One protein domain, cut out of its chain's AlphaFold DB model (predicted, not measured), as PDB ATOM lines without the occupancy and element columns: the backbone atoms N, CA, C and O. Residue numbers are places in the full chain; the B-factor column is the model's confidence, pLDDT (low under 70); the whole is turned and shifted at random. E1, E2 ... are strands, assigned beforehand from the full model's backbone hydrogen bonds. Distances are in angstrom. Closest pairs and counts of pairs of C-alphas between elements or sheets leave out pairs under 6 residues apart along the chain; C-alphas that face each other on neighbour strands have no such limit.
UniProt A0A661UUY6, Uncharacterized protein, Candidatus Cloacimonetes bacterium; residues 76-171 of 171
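Overview. This is residues 76 to 171 of the 171 residues of an uncharacterized protein of Candidatus Cloacimonetes bacterium (UniProt A0A661UUY6). This is a small, flattened body with two walls that are only partly face to face: a twisted sheet of E1, E2, E7 and E4 makes one wall, and opposite it the small sheet of E3, E6 and E5 lies over and beyond its E4 edge. Toward the E1 side, residues 76 to 81, the long link after E7 and the short strand E8 cover the rest of that face, with short pairings among them. The printed part has 96 residues with eight named strands, E1 to E8 along the chain, and no named helix; 40 residues, under half, are in named strands, and the class is all strand. Both sheets, E1 - E2 - E7 - E4 and E3 - E6 - E5, are antiparallel. It is compact, with a radius of gyration of the C-alphas of 11.9 A and spans of 32 by 30 by 19 A.

Along the chain. Start at C-alpha 76 at (28.413, -3.323, 128.401), then find C-alpha 82 at (13.176, -5.005, 130.210), where E1 begins and runs 17.2 A over residues 82 to 88. E2, residues 91 to 96, measures 16.0 A. Next come E3, residues 103 to 105, and E4, residues 112 to 117, 16.4 A long. Read on to E5, residues 120 to 122, and E6, residues 133 to 137, 11.4 A long. E7, residues 141 to 146, measures 16.6 A, and E8, residues 167 to 170, ends at C-alpha 170 at (31.975, -8.400, 127.270).

Arrangement. Look first at the larger sheet. E1 and E2 form a hairpin at 156 degrees, with N 85 and O 93 2.9 A apart. E2 and E7 are antiparallel at 160 degrees, with N 94 to O 143 at 2.8 A. E7 and edge strand E4 stand at 169 degrees, with N 144 to O 114 at 2.8 A. In the smaller sheet, E6 is the inner strand: N 104 of E3 is 2.9 A from O 135, and in the hairpin of E5 and E6, N 136 is 2.8 A from O 121. Between the sheets, the closest C-alphas of E4 and E6 are those of Ser 117 and Ile 137, 7.4 A apart. E8 pairs with no named strand, but look for short antiparallel pairings of its residues with 76 to 77 and 152 to 153; residues 82 to 83 of E1 pair with 160 to 161.

Size, cuts and confidence. The C-alphas of Phe 99 and Asp 150 are farthest apart, at 34.5 A. The printed part has no cut, and the link from E7 to E8, 20 residues, is long. Its mean pLDDT is 89.9, and no printed residue is under 70.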
ATOM      1  N   ALA A  76      29.564  -4.059 128.872       88.56
ATOM      2  CA  ALA A  76      28.413  -3.323 128.401       88.56
ATOM      3  C   ALA A  76      27.252  -3.718 129.300       88.56
ATOM      4  O   ALA A  76      26.902  -4.894 129.387       88.56
ATOM      5  N   LEU A  77      26.671  -2.756 130.000       91.25
ATOM      6  CA  LEU A  77      25.551  -2.985 130.903       91.25
ATOM      7  C   LEU A  77      24.237  -2.629 130.222       91.25
ATOM      8  O   LEU A  77      24.174  -1.745 129.368       91.25
ATOM      9  N   SER A  78      23.160  -3.291 130.633       91.62
ATOM     10  CA  SER A  78      21.834  -2.974 130.119       91.62
ATOM     11  C   SER A  78      21.477  -1.528 130.466       91.62
ATOM     12  O   SER A  78      21.495  -1.170 131.647       91.62
ATOM     13  N   PRO A  79      21.110  -0.686 129.487       92.06
ATOM     14  CA  PRO A  79      20.739   0.694 129.767       92.06
ATOM     15  C   PRO A  79      19.358   0.805 130.413       92.06
ATOM     16  O   PRO A  79      19.084   1.781 131.098       92.06
ATOM     17  N   ILE A  80      18.477  -0.179 130.215       94.00
ATOM     18  CA  ILE A  80      17.104  -0.161 130.731       94.00
ATOM     19  C   ILE A  80      16.708  -1.502 131.350       94.00
ATOM     20  O   ILE A  80      17.298  -2.546 131.067       94.00
ATOM     21  N   TYR A  81      15.669  -1.480 132.183       93.81
ATOM     22  CA  TYR A  81      14.999  -2.690 132.649       93.81
ATOM     23  C   TYR A  81      14.022  -3.181 131.575       93.81
ATOM     24  O   TYR A  81      13.198  -2.405 131.083       93.81
ATOM     25  N   GLY A  82      14.056  -4.471 131.243       94.19
ATOM     26  CA  GLY A  82      13.176  -5.005 130.210       94.19
ATOM     27  C   GLY A  82      13.331  -6.491 129.934       94.19
ATOM     28  O   GLY A  82      13.888  -7.247 130.727       94.19
ATOM     29  N   LYS A  83      12.787  -6.904 128.792       96.50
ATOM     30  CA  LYS A  83      12.976  -8.237 128.216       96.50
ATOM     31  C   LYS A  83      13.649  -8.095 126.854       96.50
ATOM     32  O   LYS A  83      13.223  -7.246 126.068       96.50
ATOM     33  N   VAL A  84      14.657  -8.914 126.575       96.31
ATOM     34  CA  VAL A  84      15.274  -8.997 125.247       96.31
ATOM     35  C   VAL A  84      14.253  -9.596 124.290       96.31
ATOM     36  O   VAL A  84      13.757 -10.702 124.510       96.31
ATOM     37  N   THR A  85      13.889  -8.855 123.250       95.62
ATOM     38  CA  THR A  85      12.911  -9.303 122.250       95.62
ATOM     39  C   THR A  85      13.555  -9.723 120.943       95.62
ATOM     40  O   THR A  85      12.969 -10.524 120.228       95.62
ATOM     41  N   LYS A  86      14.726  -9.165 120.619       94.88
ATOM     42  CA  LYS A  86      15.413  -9.406 119.351       94.88
ATOM     43  C   LYS A  86      16.917  -9.246 119.528       94.88
ATOM     44  O   LYS A  86      17.335  -8.336 120.245       94.88
ATOM     45  N   ILE A  87      17.687 -10.100 118.864       94.00
ATOM     46  CA  ILE A  87      19.134  -9.969 118.690       94.00
ATOM     47  C   ILE A  87      19.401 -10.188 117.198       94.00
ATOM     48  O   ILE A  87      19.166 -11.286 116.705       94.00
ATOM     49  N   GLU A  88      19.809  -9.144 116.481       92.31
ATOM     50  CA  GLU A  88      20.092  -9.172 115.033       92.31
ATOM     51  C   GLU A  88      21.242  -8.228 114.721       92.31
ATOM     52  O   GLU A  88      21.263  -7.124 115.260       92.31
ATOM     53  N   ASP A  89      22.178  -8.634 113.863       85.06
ATOM     54  CA  ASP A  89      23.281  -7.791 113.374       85.06
ATOM     55  C   ASP A  89      24.025  -7.043 114.492       85.06
ATOM     56  O   ASP A  89      24.289  -5.846 114.413       85.06
ATOM     57  N   ARG A  90      24.307  -7.751 115.596       88.56
ATOM     58  CA  ARG A  90      24.906  -7.207 116.832       88.56
ATOM     59  C   ARG A  90      24.106  -6.081 117.508       88.56
ATOM     60  O   ARG A  90      24.600  -5.416 118.414       88.56
ATOM     61  N   SER A  91      22.842  -5.909 117.146       92.75
ATOM     62  CA  SER A  91      21.891  -5.057 117.849       92.75
ATOM     63  C   SER A  91      21.040  -5.874 118.824       92.75
ATOM     64  O   SER A  91      20.478  -6.915 118.482       92.75
ATOM     65  N   ILE A  92      20.924  -5.397 120.064       94.31
ATOM     66  CA  ILE A  92      20.083  -5.996 121.104       94.31
ATOM     67  C   ILE A  92      18.879  -5.088 121.318       94.31
ATOM     68  O   ILE A  92      19.008  -3.943 121.754       94.31
ATOM     69  N   THR A  93      17.686  -5.609 121.038       96.12
ATOM     70  CA  THR A  93      16.430  -4.898 121.277       96.12
ATOM     71  C   THR A  93      15.821  -5.330 122.604       96.12
ATOM     72  O   THR A  93      15.445  -6.489 122.791       96.12
ATOM     73  N   ILE A  94      15.669  -4.374 123.515       96.25
ATOM     74  CA  ILE A  94      15.103  -4.553 124.848       96.25
ATOM     75  C   ILE A  94      13.762  -3.826 124.908       96.25
ATOM     76  O   ILE A  94      13.675  -2.616 124.688       96.25
ATOM     77  N   LYS A  95      12.701  -4.552 125.255       96.12
ATOM     78  CA  LYS A  95      11.367  -3.984 125.461       96.12
ATOM     79  C   LYS A  95      11.120  -3.731 126.943       96.12
ATOM     80  O   LYS A  95      11.116  -4.666 127.748       96.12
ATOM     81  N   LYS A  96      10.843  -2.473 127.284       93.88
ATOM     82  CA  LYS A  96      10.426  -2.039 128.620       93.88
ATOM     83  C   LYS A  96       8.906  -2.099 128.769       93.88
ATOM     84  O   LYS A  96       8.153  -1.533 127.974       93.88
ATOM     85  N   GLY A  97       8.464  -2.733 129.848       91.06
ATOM     86  CA  GLY A  97       7.083  -2.739 130.315       91.06
ATOM     87  C   GLY A  97       6.703  -1.480 131.101       91.06
ATOM     88  O   GLY A  97       7.545  -0.737 131.608       91.06
ATOM     89  N   PHE A  98       5.399  -1.257 131.238       86.56
ATOM     90  CA  PHE A  98       4.855  -0.059 131.883       86.56
ATOM     91  C   PHE A  98       5.147   0.013 133.392       86.56
ATOM     92  O   PHE A  98       5.527   1.060 133.895       86.56
ATOM     93  N   PHE A  99       5.066  -1.118 134.100       85.88
ATOM     94  CA  PHE A  99       5.293  -1.208 135.555       85.88
ATOM     95  C   PHE A  99       6.741  -1.568 135.940       85.88
ATOM     96  O   PHE A  99       7.039  -1.964 137.074       85.88
ATOM     97  N   GLN A 100       7.653  -1.500 134.975       88.06
ATOM     98  CA  GLN A 100       9.069  -1.767 135.200       88.06
ATOM     99  C   GLN A 100       9.797  -0.504 135.653       88.06
ATOM    100  O   GLN A 100       9.306   0.606 135.455       88.06
ATOM    101  N   SER A 101      10.959  -0.701 136.281       89.12
ATOM    102  CA  SER A 101      11.796   0.384 136.801       89.12
ATOM    103  C   SER A 101      12.074   1.434 135.724       89.12
ATOM    104  O   SER A 101      12.276   1.092 134.559       89.12
ATOM    105  N   ALA A 102      12.023   2.705 136.113       90.50
ATOM    106  CA  ALA A 102      12.093   3.846 135.207       90.50
ATOM    107  C   ALA A 102      13.520   4.218 134.807       90.50
ATOM    108  O   ALA A 102      13.706   5.194 134.098       90.50
ATOM    109  N   ASP A 103      14.528   3.530 135.319       91.19
ATOM    110  CA  ASP A 103      15.921   3.927 135.208       91.19
ATOM    111  C   ASP A 103      16.478   3.750 133.795       91.19
ATOM    112  O   ASP A 103      16.324   2.705 133.163       91.19
ATOM    113  N   ILE A 104      17.157   4.801 133.332       91.88
ATOM    114  CA  ILE A 104      18.041   4.760 132.173       91.88
ATOM    115  C   ILE A 104      19.459   4.913 132.694       91.88
ATOM    116  O   ILE A 104      19.798   5.922 133.321       91.88
ATOM    117  N   ARG A 105      20.288   3.911 132.436       91.38
ATOM    118  CA  ARG A 105      21.679   3.864 132.861       91.38
ATOM    119  C   ARG A 105      22.607   3.854 131.660       91.38
ATOM    120  O   ARG A 105      22.239   3.407 130.577       91.38
ATOM    121  N   TYR A 106      23.806   4.380 131.852       90.00
ATOM    122  CA  TYR A 106      24.818   4.386 130.810       90.00
ATOM    123  C   TYR A 106      25.314   2.962 130.543       90.00
ATOM    124  O   TYR A 106      25.723   2.270 131.477       90.00
ATOM    125  N   ALA A 107      25.261   2.526 129.285       88.44
ATOM    126  CA  ALA A 107      25.632   1.162 128.909       88.44
ATOM    127  C   ALA A 107      27.149   0.924 128.935       88.44
ATOM    128  O   ALA A 107      27.576  -0.199 129.168       88.44
ATOM    129  N   GLY A 108      27.956   1.972 128.757       85.81
ATOM    130  CA  GLY A 108      29.410   1.883 128.644       85.81
ATOM    131  C   GLY A 108      29.923   2.616 127.408       85.81
ATOM    132  O   GLY A 108      29.137   3.080 126.578       85.81
ATOM    133  N   GLN A 109      31.244   2.750 127.308       80.31
ATOM    134  CA  GLN A 109      31.883   3.380 126.152       80.31
ATOM    135  C   GLN A 109      31.691   2.518 124.898       80.31
ATOM    136  O   GLN A 109      31.674   1.293 124.982       80.31
ATOM    137  N   ASN A 110      31.539   3.169 123.742       83.56
ATOM    138  CA  ASN A 110      31.369   2.541 122.422       83.56
ATOM    139  C   ASN A 110      30.087   1.710 122.227       83.56
ATOM    140  O   ASN A 110      29.972   1.006 121.229       83.56
ATOM    141  N   ILE A 111      29.105   1.813 123.129       88.06
ATOM    142  CA  ILE A 111      27.785   1.198 122.944       88.06
ATOM    143  C   ILE A 111      26.803   2.249 122.437       88.06
ATOM    144  O   ILE A 111      26.488   3.217 123.135       88.06
ATOM    145  N   GLU A 112      26.279   2.047 121.231       89.12
ATOM    146  CA  GLU A 112      25.247   2.919 120.677       89.12
ATOM    147  C   GLU A 112      23.891   2.571 121.287       89.12
ATOM    148  O   GLU A 112      23.399   1.455 121.141       89.12
ATOM    149  N   VAL A 113      23.258   3.521 121.978       91.75
ATOM    150  CA  VAL A 113      21.972   3.296 122.650       91.75
ATOM    151  C   VAL A 113      20.908   4.216 122.071       91.75
ATOM    152  O   VAL A 113      20.956   5.434 122.238       91.75
ATOM    153  N   THR A 114      19.891   3.625 121.445       92.19
ATOM    154  CA  THR A 114      18.712   4.342 120.944       92.19
ATOM    155  C   THR A 114      17.474   3.947 121.736       92.19
ATOM    156  O   THR A 114      17.035   2.798 121.690       92.19
ATOM    157  N   ILE A 115      16.853   4.910 122.424       92.88
ATOM    158  CA  ILE A 115      15.621   4.696 123.197       92.88
ATOM    159  C   ILE A 115      14.440   5.360 122.492       92.88
ATOM    160  O   ILE A 115      14.406   6.576 122.319       92.88
ATOM    161  N   LYS A 116      13.433   4.558 122.137       92.38
ATOM    162  CA  LYS A 116      12.159   5.000 121.560       92.38
ATOM    163  C   LYS A 116      11.054   4.872 122.607       92.38
ATOM    164  O   LYS A 116      10.586   3.771 122.910       92.38
ATOM    165  N   SER A 117      10.633   6.001 123.175       91.62
ATOM    166  CA  SER A 117       9.513   6.074 124.119       91.62
ATOM    167  C   SER A 117       8.909   7.478 124.177       91.62
ATOM    168  O   SER A 117       9.556   8.448 123.796       91.62
ATOM    169  N   LYS A 118       7.663   7.582 124.658       85.81
ATOM    170  CA  LYS A 118       6.923   8.853 124.747       85.81
ATOM    171  C   LYS A 118       7.432   9.770 125.861       85.81
ATOM    172  O   LYS A 118       7.345  10.982 125.723       85.81
ATOM    173  N   GLN A 119       7.912   9.210 126.971       86.00
ATOM    174  CA  GLN A 119       8.333   9.977 128.145       86.00
ATOM    175  C   GLN A 119       9.754   9.588 128.546       86.00
ATOM    176  O   GLN A 119       9.949   8.758 129.432       86.00
ATOM    177  N   VAL A 120      10.738  10.190 127.877       89.88
ATOM    178  CA  VAL A 120      12.164  10.022 128.179       89.88
ATOM    179  C   VAL A 120      12.721  11.348 128.676       89.88
ATOM    180  O   VAL A 120      12.556  12.372 128.019       89.88
ATOM    181  N   ASN A 121      13.385  11.333 129.830       89.44
ATOM    182  CA  ASN A 121      14.057  12.501 130.392       89.44
ATOM    183  C   ASN A 121      15.513  12.140 130.684       89.44
ATOM    184  O   ASN A 121      15.773  11.362 131.599       89.44
ATOM    185  N   TYR A 122      16.449  12.701 129.921       89.50
ATOM    186  CA  TYR A 122      17.882  12.563 130.189       89.50
ATOM    187  C   TYR A 122      18.361  13.692 131.104       89.50
ATOM    188  O   TYR A 122      17.983  14.849 130.925       89.50
ATOM    189  N   PHE A 123      19.204  13.356 132.072       85.75
ATOM    190  CA  PHE A 123      19.871  14.301 132.970       85.75
ATOM    191  C   PHE A 123      21.340  14.491 132.615       85.75
ATOM    192  O   PHE A 123      21.902  15.543 132.906       85.75
ATOM    193  N   GLU A 124      21.929  13.480 131.984       82.19
ATOM    194  CA  GLU A 124      23.327  13.411 131.588       82.19
ATOM    195  C   GLU A 124      23.422  12.542 130.329       82.19
ATOM    196  O   GLU A 124      22.602  11.646 130.140       82.19
ATOM    197  N   LYS A 125      24.356  12.828 129.417       70.50
ATOM    198  CA  LYS A 125      24.439  12.101 128.135       70.50
ATOM    199  C   LYS A 125      25.603  11.115 128.069       70.50
ATOM    200  O   LYS A 125      25.451  10.071 127.447       70.50
ATOM    201  N   GLN A 126      26.739  11.434 128.685       74.06
ATOM    202  CA  GLN A 126      27.966  10.639 128.575       74.06
ATOM    203  C   GLN A 126      28.776  10.716 129.876       74.06
ATOM    204  O   GLN A 126      29.748  11.466 129.954       74.06
ATOM    205  N   PRO A 127      28.359   9.991 130.924       80.62
ATOM    206  CA  PRO A 127      29.151   9.894 132.137       80.62
ATOM    207  C   PRO A 127      30.405   9.039 131.892       80.62
ATOM    208  O   PRO A 127      30.465   8.236 130.961       80.62
ATOM    209  N   SER A 128      31.402   9.159 132.768       76.12
ATOM    210  CA  SER A 128      32.668   8.425 132.634       76.12
ATOM    211  C   SER A 128      32.569   6.927 132.959       76.12
ATOM    212  O   SER A 128      33.454   6.166 132.572       76.12
ATOM    213  N   LEU A 129      31.516   6.484 133.659       80.56
ATOM    214  CA  LEU A 129      31.379   5.112 134.163       80.56
ATOM    215  C   LEU A 129      30.060   4.462 133.732       80.56
ATOM    216  O   LEU A 129      28.978   5.036 133.888       80.56
ATOM    217  N   ALA A 130      30.150   3.217 133.257       84.50
ATOM    218  CA  ALA A 130      28.992   2.374 132.972       84.50
ATOM    219  C   ALA A 130      28.142   2.148 134.235       84.50
ATOM    220  O   ALA A 130      28.649   2.044 135.354       84.50
ATOM    221  N   GLY A 131      26.825   2.073 134.054       83.12
ATOM    222  CA  GLY A 131      25.860   1.868 135.131       83.12
ATOM    223  C   GLY A 131      25.431   3.140 135.869       83.12
ATOM    224  O   GLY A 131      24.515   3.050 136.690       83.12
ATOM    225  N   ILE A 132      26.019   4.310 135.575       87.38
ATOM    226  CA  ILE A 132      25.541   5.601 136.100       87.38
ATOM    227  C   ILE A 132      24.125   5.877 135.592       87.38
ATOM    228  O   ILE A 132      23.825   5.674 134.415       87.38
ATOM    229  N   LEU A 133      23.249   6.343 136.483       88.56
ATOM    230  CA  LEU A 133      21.912   6.815 136.137       88.56
ATOM    231  C   LEU A 133      21.999   8.098 135.300       88.56
ATOM    232  O   LEU A 133      22.393   9.140 135.810       88.56
ATOM    233  N   ILE A 134      21.573   8.024 134.043       90.44
ATOM    234  CA  ILE A 134      21.641   9.133 133.080       90.44
ATOM    235  C   ILE A 134      20.274   9.708 132.724       90.44
ATOM    236  O   ILE A 134      20.183  10.768 132.108       90.44
ATOM    237  N   GLY A 135      19.190   9.034 133.097       90.50
ATOM    238  CA  GLY A 135      17.846   9.490 132.778       90.50
ATOM    239  C   GLY A 135      16.755   8.590 133.330       90.50
ATOM    240  O   GLY A 135      17.017   7.622 134.047       90.50
ATOM    241  N   VAL A 136      15.516   8.916 132.964       92.69
ATOM    242  CA  VAL A 136      14.335   8.116 133.285       92.69
ATOM    243  C   VAL A 136      13.357   7.976 132.129       92.69
ATOM    244  O   VAL A 136      13.153   8.897 131.337       92.69
ATOM    245  N   ILE A 137      12.711   6.815 132.088       92.88
ATOM    246  CA  ILE A 137      11.648   6.419 131.174       92.88
ATOM    247  C   ILE A 137      10.455   5.877 131.979       92.88
ATOM    248  O   ILE A 137      10.404   4.708 132.366       92.88
ATOM    249  N   SER A 138       9.468   6.736 132.236       88.31
ATOM    250  CA  SER A 138       8.264   6.394 133.016       88.31
ATOM    251  C   SER A 138       7.248   5.558 132.230       88.31
ATOM    252  O   SER A 138       6.432   4.856 132.821       88.31
ATOM    253  N   SER A 139       7.310   5.575 130.897       89.19
ATOM    254  CA  SER A 139       6.418   4.807 130.022       89.19
ATOM    255  C   SER A 139       7.013   3.466 129.569       89.19
ATOM    256  O   SER A 139       8.148   3.105 129.892       89.19
ATOM    257  N   SER A 140       6.231   2.694 128.810       91.75
ATOM    258  CA  SER A 140       6.763   1.595 128.001       91.75
ATOM    259  C   SER A 140       7.648   2.143 126.881       91.75
ATOM    260  O   SER A 140       7.501   3.289 126.444       91.75
ATOM    261  N   GLY A 141       8.583   1.334 126.405       92.69
ATOM    262  CA  GLY A 141       9.492   1.757 125.350       92.69
ATOM    263  C   GLY A 141      10.330   0.621 124.810       92.69
ATOM    264  O   GLY A 141      10.303  -0.496 125.329       92.69
ATOM    265  N   ILE A 142      11.064   0.933 123.753       94.69
ATOM    266  CA  ILE A 142      12.016   0.027 123.124       94.69
ATOM    267  C   ILE A 142      13.387   0.684 123.198       94.69
ATOM    268  O   ILE A 142      13.530   1.858 122.864       94.69
ATOM    269  N   CYS A 143      14.381  -0.070 123.642       94.94
ATOM    270  CA  CYS A 143      15.780   0.314 123.600       94.94
ATOM    271  C   CYS A 143      16.506  -0.598 122.621       94.94
ATOM    272  O   CYS A 143      16.326  -1.811 122.673       94.94
ATOM    273  N   ILE A 144      17.315  -0.018 121.749       95.50
ATOM    274  CA  ILE A 144      18.167  -0.731 120.805       95.50
ATOM    275  C   ILE A 144      19.603  -0.411 121.203       95.50
ATOM    276  O   ILE A 144      19.948   0.766 121.312       95.50
ATOM    277  N   CYS A 145      20.397  -1.444 121.467       94.06
ATOM    278  CA  CYS A 145      21.809  -1.320 121.820       94.06
ATOM    279  C   CYS A 145      22.648  -1.906 120.684       94.06
ATOM    280  O   CYS A 145      22.520  -3.099 120.421       94.06
ATOM    281  N   GLY A 146      23.465  -1.096 120.019       93.69
ATOM    282  CA  GLY A 146      24.461  -1.549 119.049       93.69
ATOM    283  C   GLY A 146      25.726  -2.000 119.770       93.69
ATOM    284  O   GLY A 146      26.310  -1.225 120.530       93.69
ATOM    285  N   ILE A 147      26.110  -3.258 119.567       93.44
ATOM    286  CA  ILE A 147      27.299  -3.867 120.162       93.44
ATOM    287  C   ILE A 147      28.427  -3.894 119.116       93.44
ATOM    288  O   ILE A 147      28.196  -4.381 118.006       93.44
ATOM    289  N   PRO A 148      29.634  -3.392 119.439       91.69
ATOM    290  CA  PRO A 148      30.779  -3.421 118.531       91.69
ATOM    291  C   PRO A 148      31.220  -4.835 118.140       91.69
ATOM    292  O   PRO A 148      30.879  -5.826 118.789       91.69
ATOM    293  N   GLU A 149      32.008  -4.936 117.068       88.19
ATOM    294  CA  GLU A 149      32.399  -6.232 116.514       88.19
ATOM    295  C   GLU A 149      33.318  -7.057 117.415       88.19
ATOM    296  O   GLU A 149      33.247  -8.289 117.392       88.19
ATOM    297  N   ASP A 150      34.149  -6.367 118.197       89.44
ATOM    298  CA  ASP A 150      35.138  -6.911 119.126       89.44
ATOM    299  C   ASP A 150      34.524  -7.431 120.434       89.44
ATOM    300  O   ASP A 150      35.245  -7.941 121.285       89.44
ATOM    301  N   TRP A 151      33.201  -7.336 120.598       91.19
ATOM    302  CA  TRP A 151      32.502  -7.708 121.825       91.19
ATOM    303  C   TRP A 151      31.686  -8.985 121.647       91.19
ATOM    304  O   TRP A 151      31.005  -9.201 120.641       91.19
ATOM    305  N   LYS A 152      31.682  -9.822 122.683       89.94
ATOM    306  CA  LYS A 152      30.884 -11.043 122.753       89.94
ATOM    307  C   LYS A 152      29.581 -10.786 123.505       89.94
ATOM    308  O   LYS A 152      29.599 -10.425 124.679       89.94
ATOM    309  N   ILE A 153      28.448 -11.013 122.840       90.94
ATOM    310  CA  ILE A 153      27.108 -10.927 123.440       90.94
ATOM    311  C   ILE A 153      26.877 -12.145 124.351       90.94
ATOM    312  O   ILE A 153      27.090 -13.279 123.929       90.94
ATOM    313  N   GLU A 154      26.427 -11.912 125.588       85.31
ATOM    314  CA  GLU A 154      26.172 -12.965 126.594       85.31
ATOM    315  C   GLU A 154      24.672 -13.235 126.835       85.31
ATOM    316  O   GLU A 154      24.312 -13.974 127.750       85.31
ATOM    317  N   LEU A 155      23.781 -12.642 126.035       91.56
ATOM    318  CA  LEU A 155      22.328 -12.711 126.223       91.56
ATOM    319  C   LEU A 155      21.614 -13.537 125.158       91.56
ATOM    320  O   LEU A 155      22.022 -13.574 123.999       91.56
ATOM    321  N   ASN A 156      20.468 -14.092 125.544       93.56
ATOM    322  CA  ASN A 156      19.532 -14.769 124.661       93.56
ATOM    323  C   ASN A 156      18.226 -13.979 124.507       93.56
ATOM    324  O   ASN A 156      17.806 -13.195 125.368       93.56
ATOM    325  N   VAL A 157      17.530 -14.218 123.395       95.12
ATOM    326  CA  VAL A 157      16.173 -13.698 123.203       95.12
ATOM    327  C   VAL A 157      15.257 -14.291 124.270       95.12
ATOM    328  O   VAL A 157      15.189 -15.500 124.457       95.12
ATOM    329  N   GLY A 158      14.514 -13.429 124.956       93.75
ATOM    330  CA  GLY A 158      13.640 -13.816 126.055       93.75
ATOM    331  C   GLY A 158      14.198 -13.507 127.442       93.75
ATOM    332  O   GLY A 158      13.411 -13.461 128.394       93.75
ATOM    333  N   ASP A 159      15.493 -13.210 127.553       95.31
ATOM    334  CA  ASP A 159      16.120 -12.907 128.834       95.31
ATOM    335  C   ASP A 159      15.564 -11.618 129.443       95.31
ATOM    336  O   ASP A 159      15.231 -10.644 128.755       95.31
ATOM    337  N   LYS A 160      15.435 -11.612 130.773       94.56
ATOM    338  CA  LYS A 160      15.098 -10.406 131.533       94.56
ATOM    339  C   LYS A 160      16.387  -9.671 131.861       94.56
ATOM    340  O   LYS A 160      17.297 -10.254 132.437       94.56
ATOM    341  N   VAL A 161      16.416  -8.383 131.556       93.19
ATOM    342  CA  VAL A 161      17.566  -7.517 131.811       93.19
ATOM    343  C   VAL A 161      17.210  -6.461 132.847       93.19
ATOM    344  O   VAL A 161      16.101  -5.916 132.857       93.19
ATOM    345  N   VAL A 162      18.160  -6.177 133.728       92.06
ATOM    346  CA  VAL A 162      18.071  -5.158 134.768       92.06
ATOM    347  C   VAL A 162      19.060  -4.047 134.441       92.06
ATOM    348  O   VAL A 162      20.237  -4.310 134.182       92.06
ATOM    349  N   ALA A 163      18.573  -2.805 134.442       89.81
ATOM    350  CA  ALA A 163      19.384  -1.642 134.111       89.81
ATOM    351  C   ALA A 163      20.611  -1.547 135.030       89.81
ATOM    352  O   ALA A 163      20.479  -1.582 136.254       89.81
ATOM    353  N   GLY A 164      21.796  -1.386 134.442       86.62
ATOM    354  CA  GLY A 164      23.059  -1.217 135.161       86.62
ATOM    355  C   GLY A 164      23.577  -2.453 135.897       86.62
ATOM    356  O   GLY A 164      24.592  -2.340 136.572       86.62
ATOM    357  N   GLU A 165      22.920  -3.608 135.784       87.81
ATOM    358  CA  GLU A 165      23.370  -4.857 136.414       87.81
ATOM    359  C   GLU A 165      23.619  -5.953 135.388       87.81
ATOM    360  O   GLU A 165      24.643  -6.632 135.435       87.81
ATOM    361  N   THR A 166      22.674  -6.139 134.465       89.94
ATOM    362  CA  THR A 166      22.779  -7.205 133.477       89.94
ATOM    363  C   THR A 166      23.811  -6.838 132.428       89.94
ATOM    364  O   THR A 166      23.735  -5.768 131.825       89.94
ATOM    365  N   ILE A 167      24.757  -7.746 132.210       90.56
ATOM    366  CA  ILE A 167      25.784  -7.626 131.184       90.56
ATOM    367  C   ILE A 167      25.138  -7.964 129.840       90.56
ATOM    368  O   ILE A 167      24.508  -9.006 129.689       90.56
ATOM    369  N   LEU A 168      25.251  -7.045 128.886       89.69
ATOM    370  CA  LEU A 168      24.843  -7.250 127.501       89.69
ATOM    371  C   LEU A 168      25.940  -7.972 126.722       89.69
ATOM    372  O   LEU A 168      25.674  -8.924 125.990       89.69
ATOM    373  N   ALA A 169      27.168  -7.483 126.883       89.25
ATOM    374  CA  ALA A 169      28.335  -7.971 126.181       89.25
ATOM    375  C   ALA A 169      29.609  -7.709 126.989       89.25
ATOM    376  O   ALA A 169      29.667  -6.796 127.822       89.25
ATOM    377  N   VAL A 170      30.627  -8.512 126.710       89.06
ATOM    378  CA  VAL A 170      31.975  -8.400 127.270       89.06
ATOM    379  C   VAL A 170      32.976  -8.274 126.133       89.06
ATOM    380  O   VAL A 170      32.789  -8.893 125.083       89.06
ATOM    381  N   LYS A 171      34.011  -7.470 126.346       84.75
ATOM    382  CA  LYS A 171      35.168  -7.402 125.459       84.75
ATOM    383  C   LYS A 171      36.223  -8.423 125.872       84.75
ATOM    384  O   LYS A 171      36.424  -8.587 127.101       84.75
TER     385      LYS A 171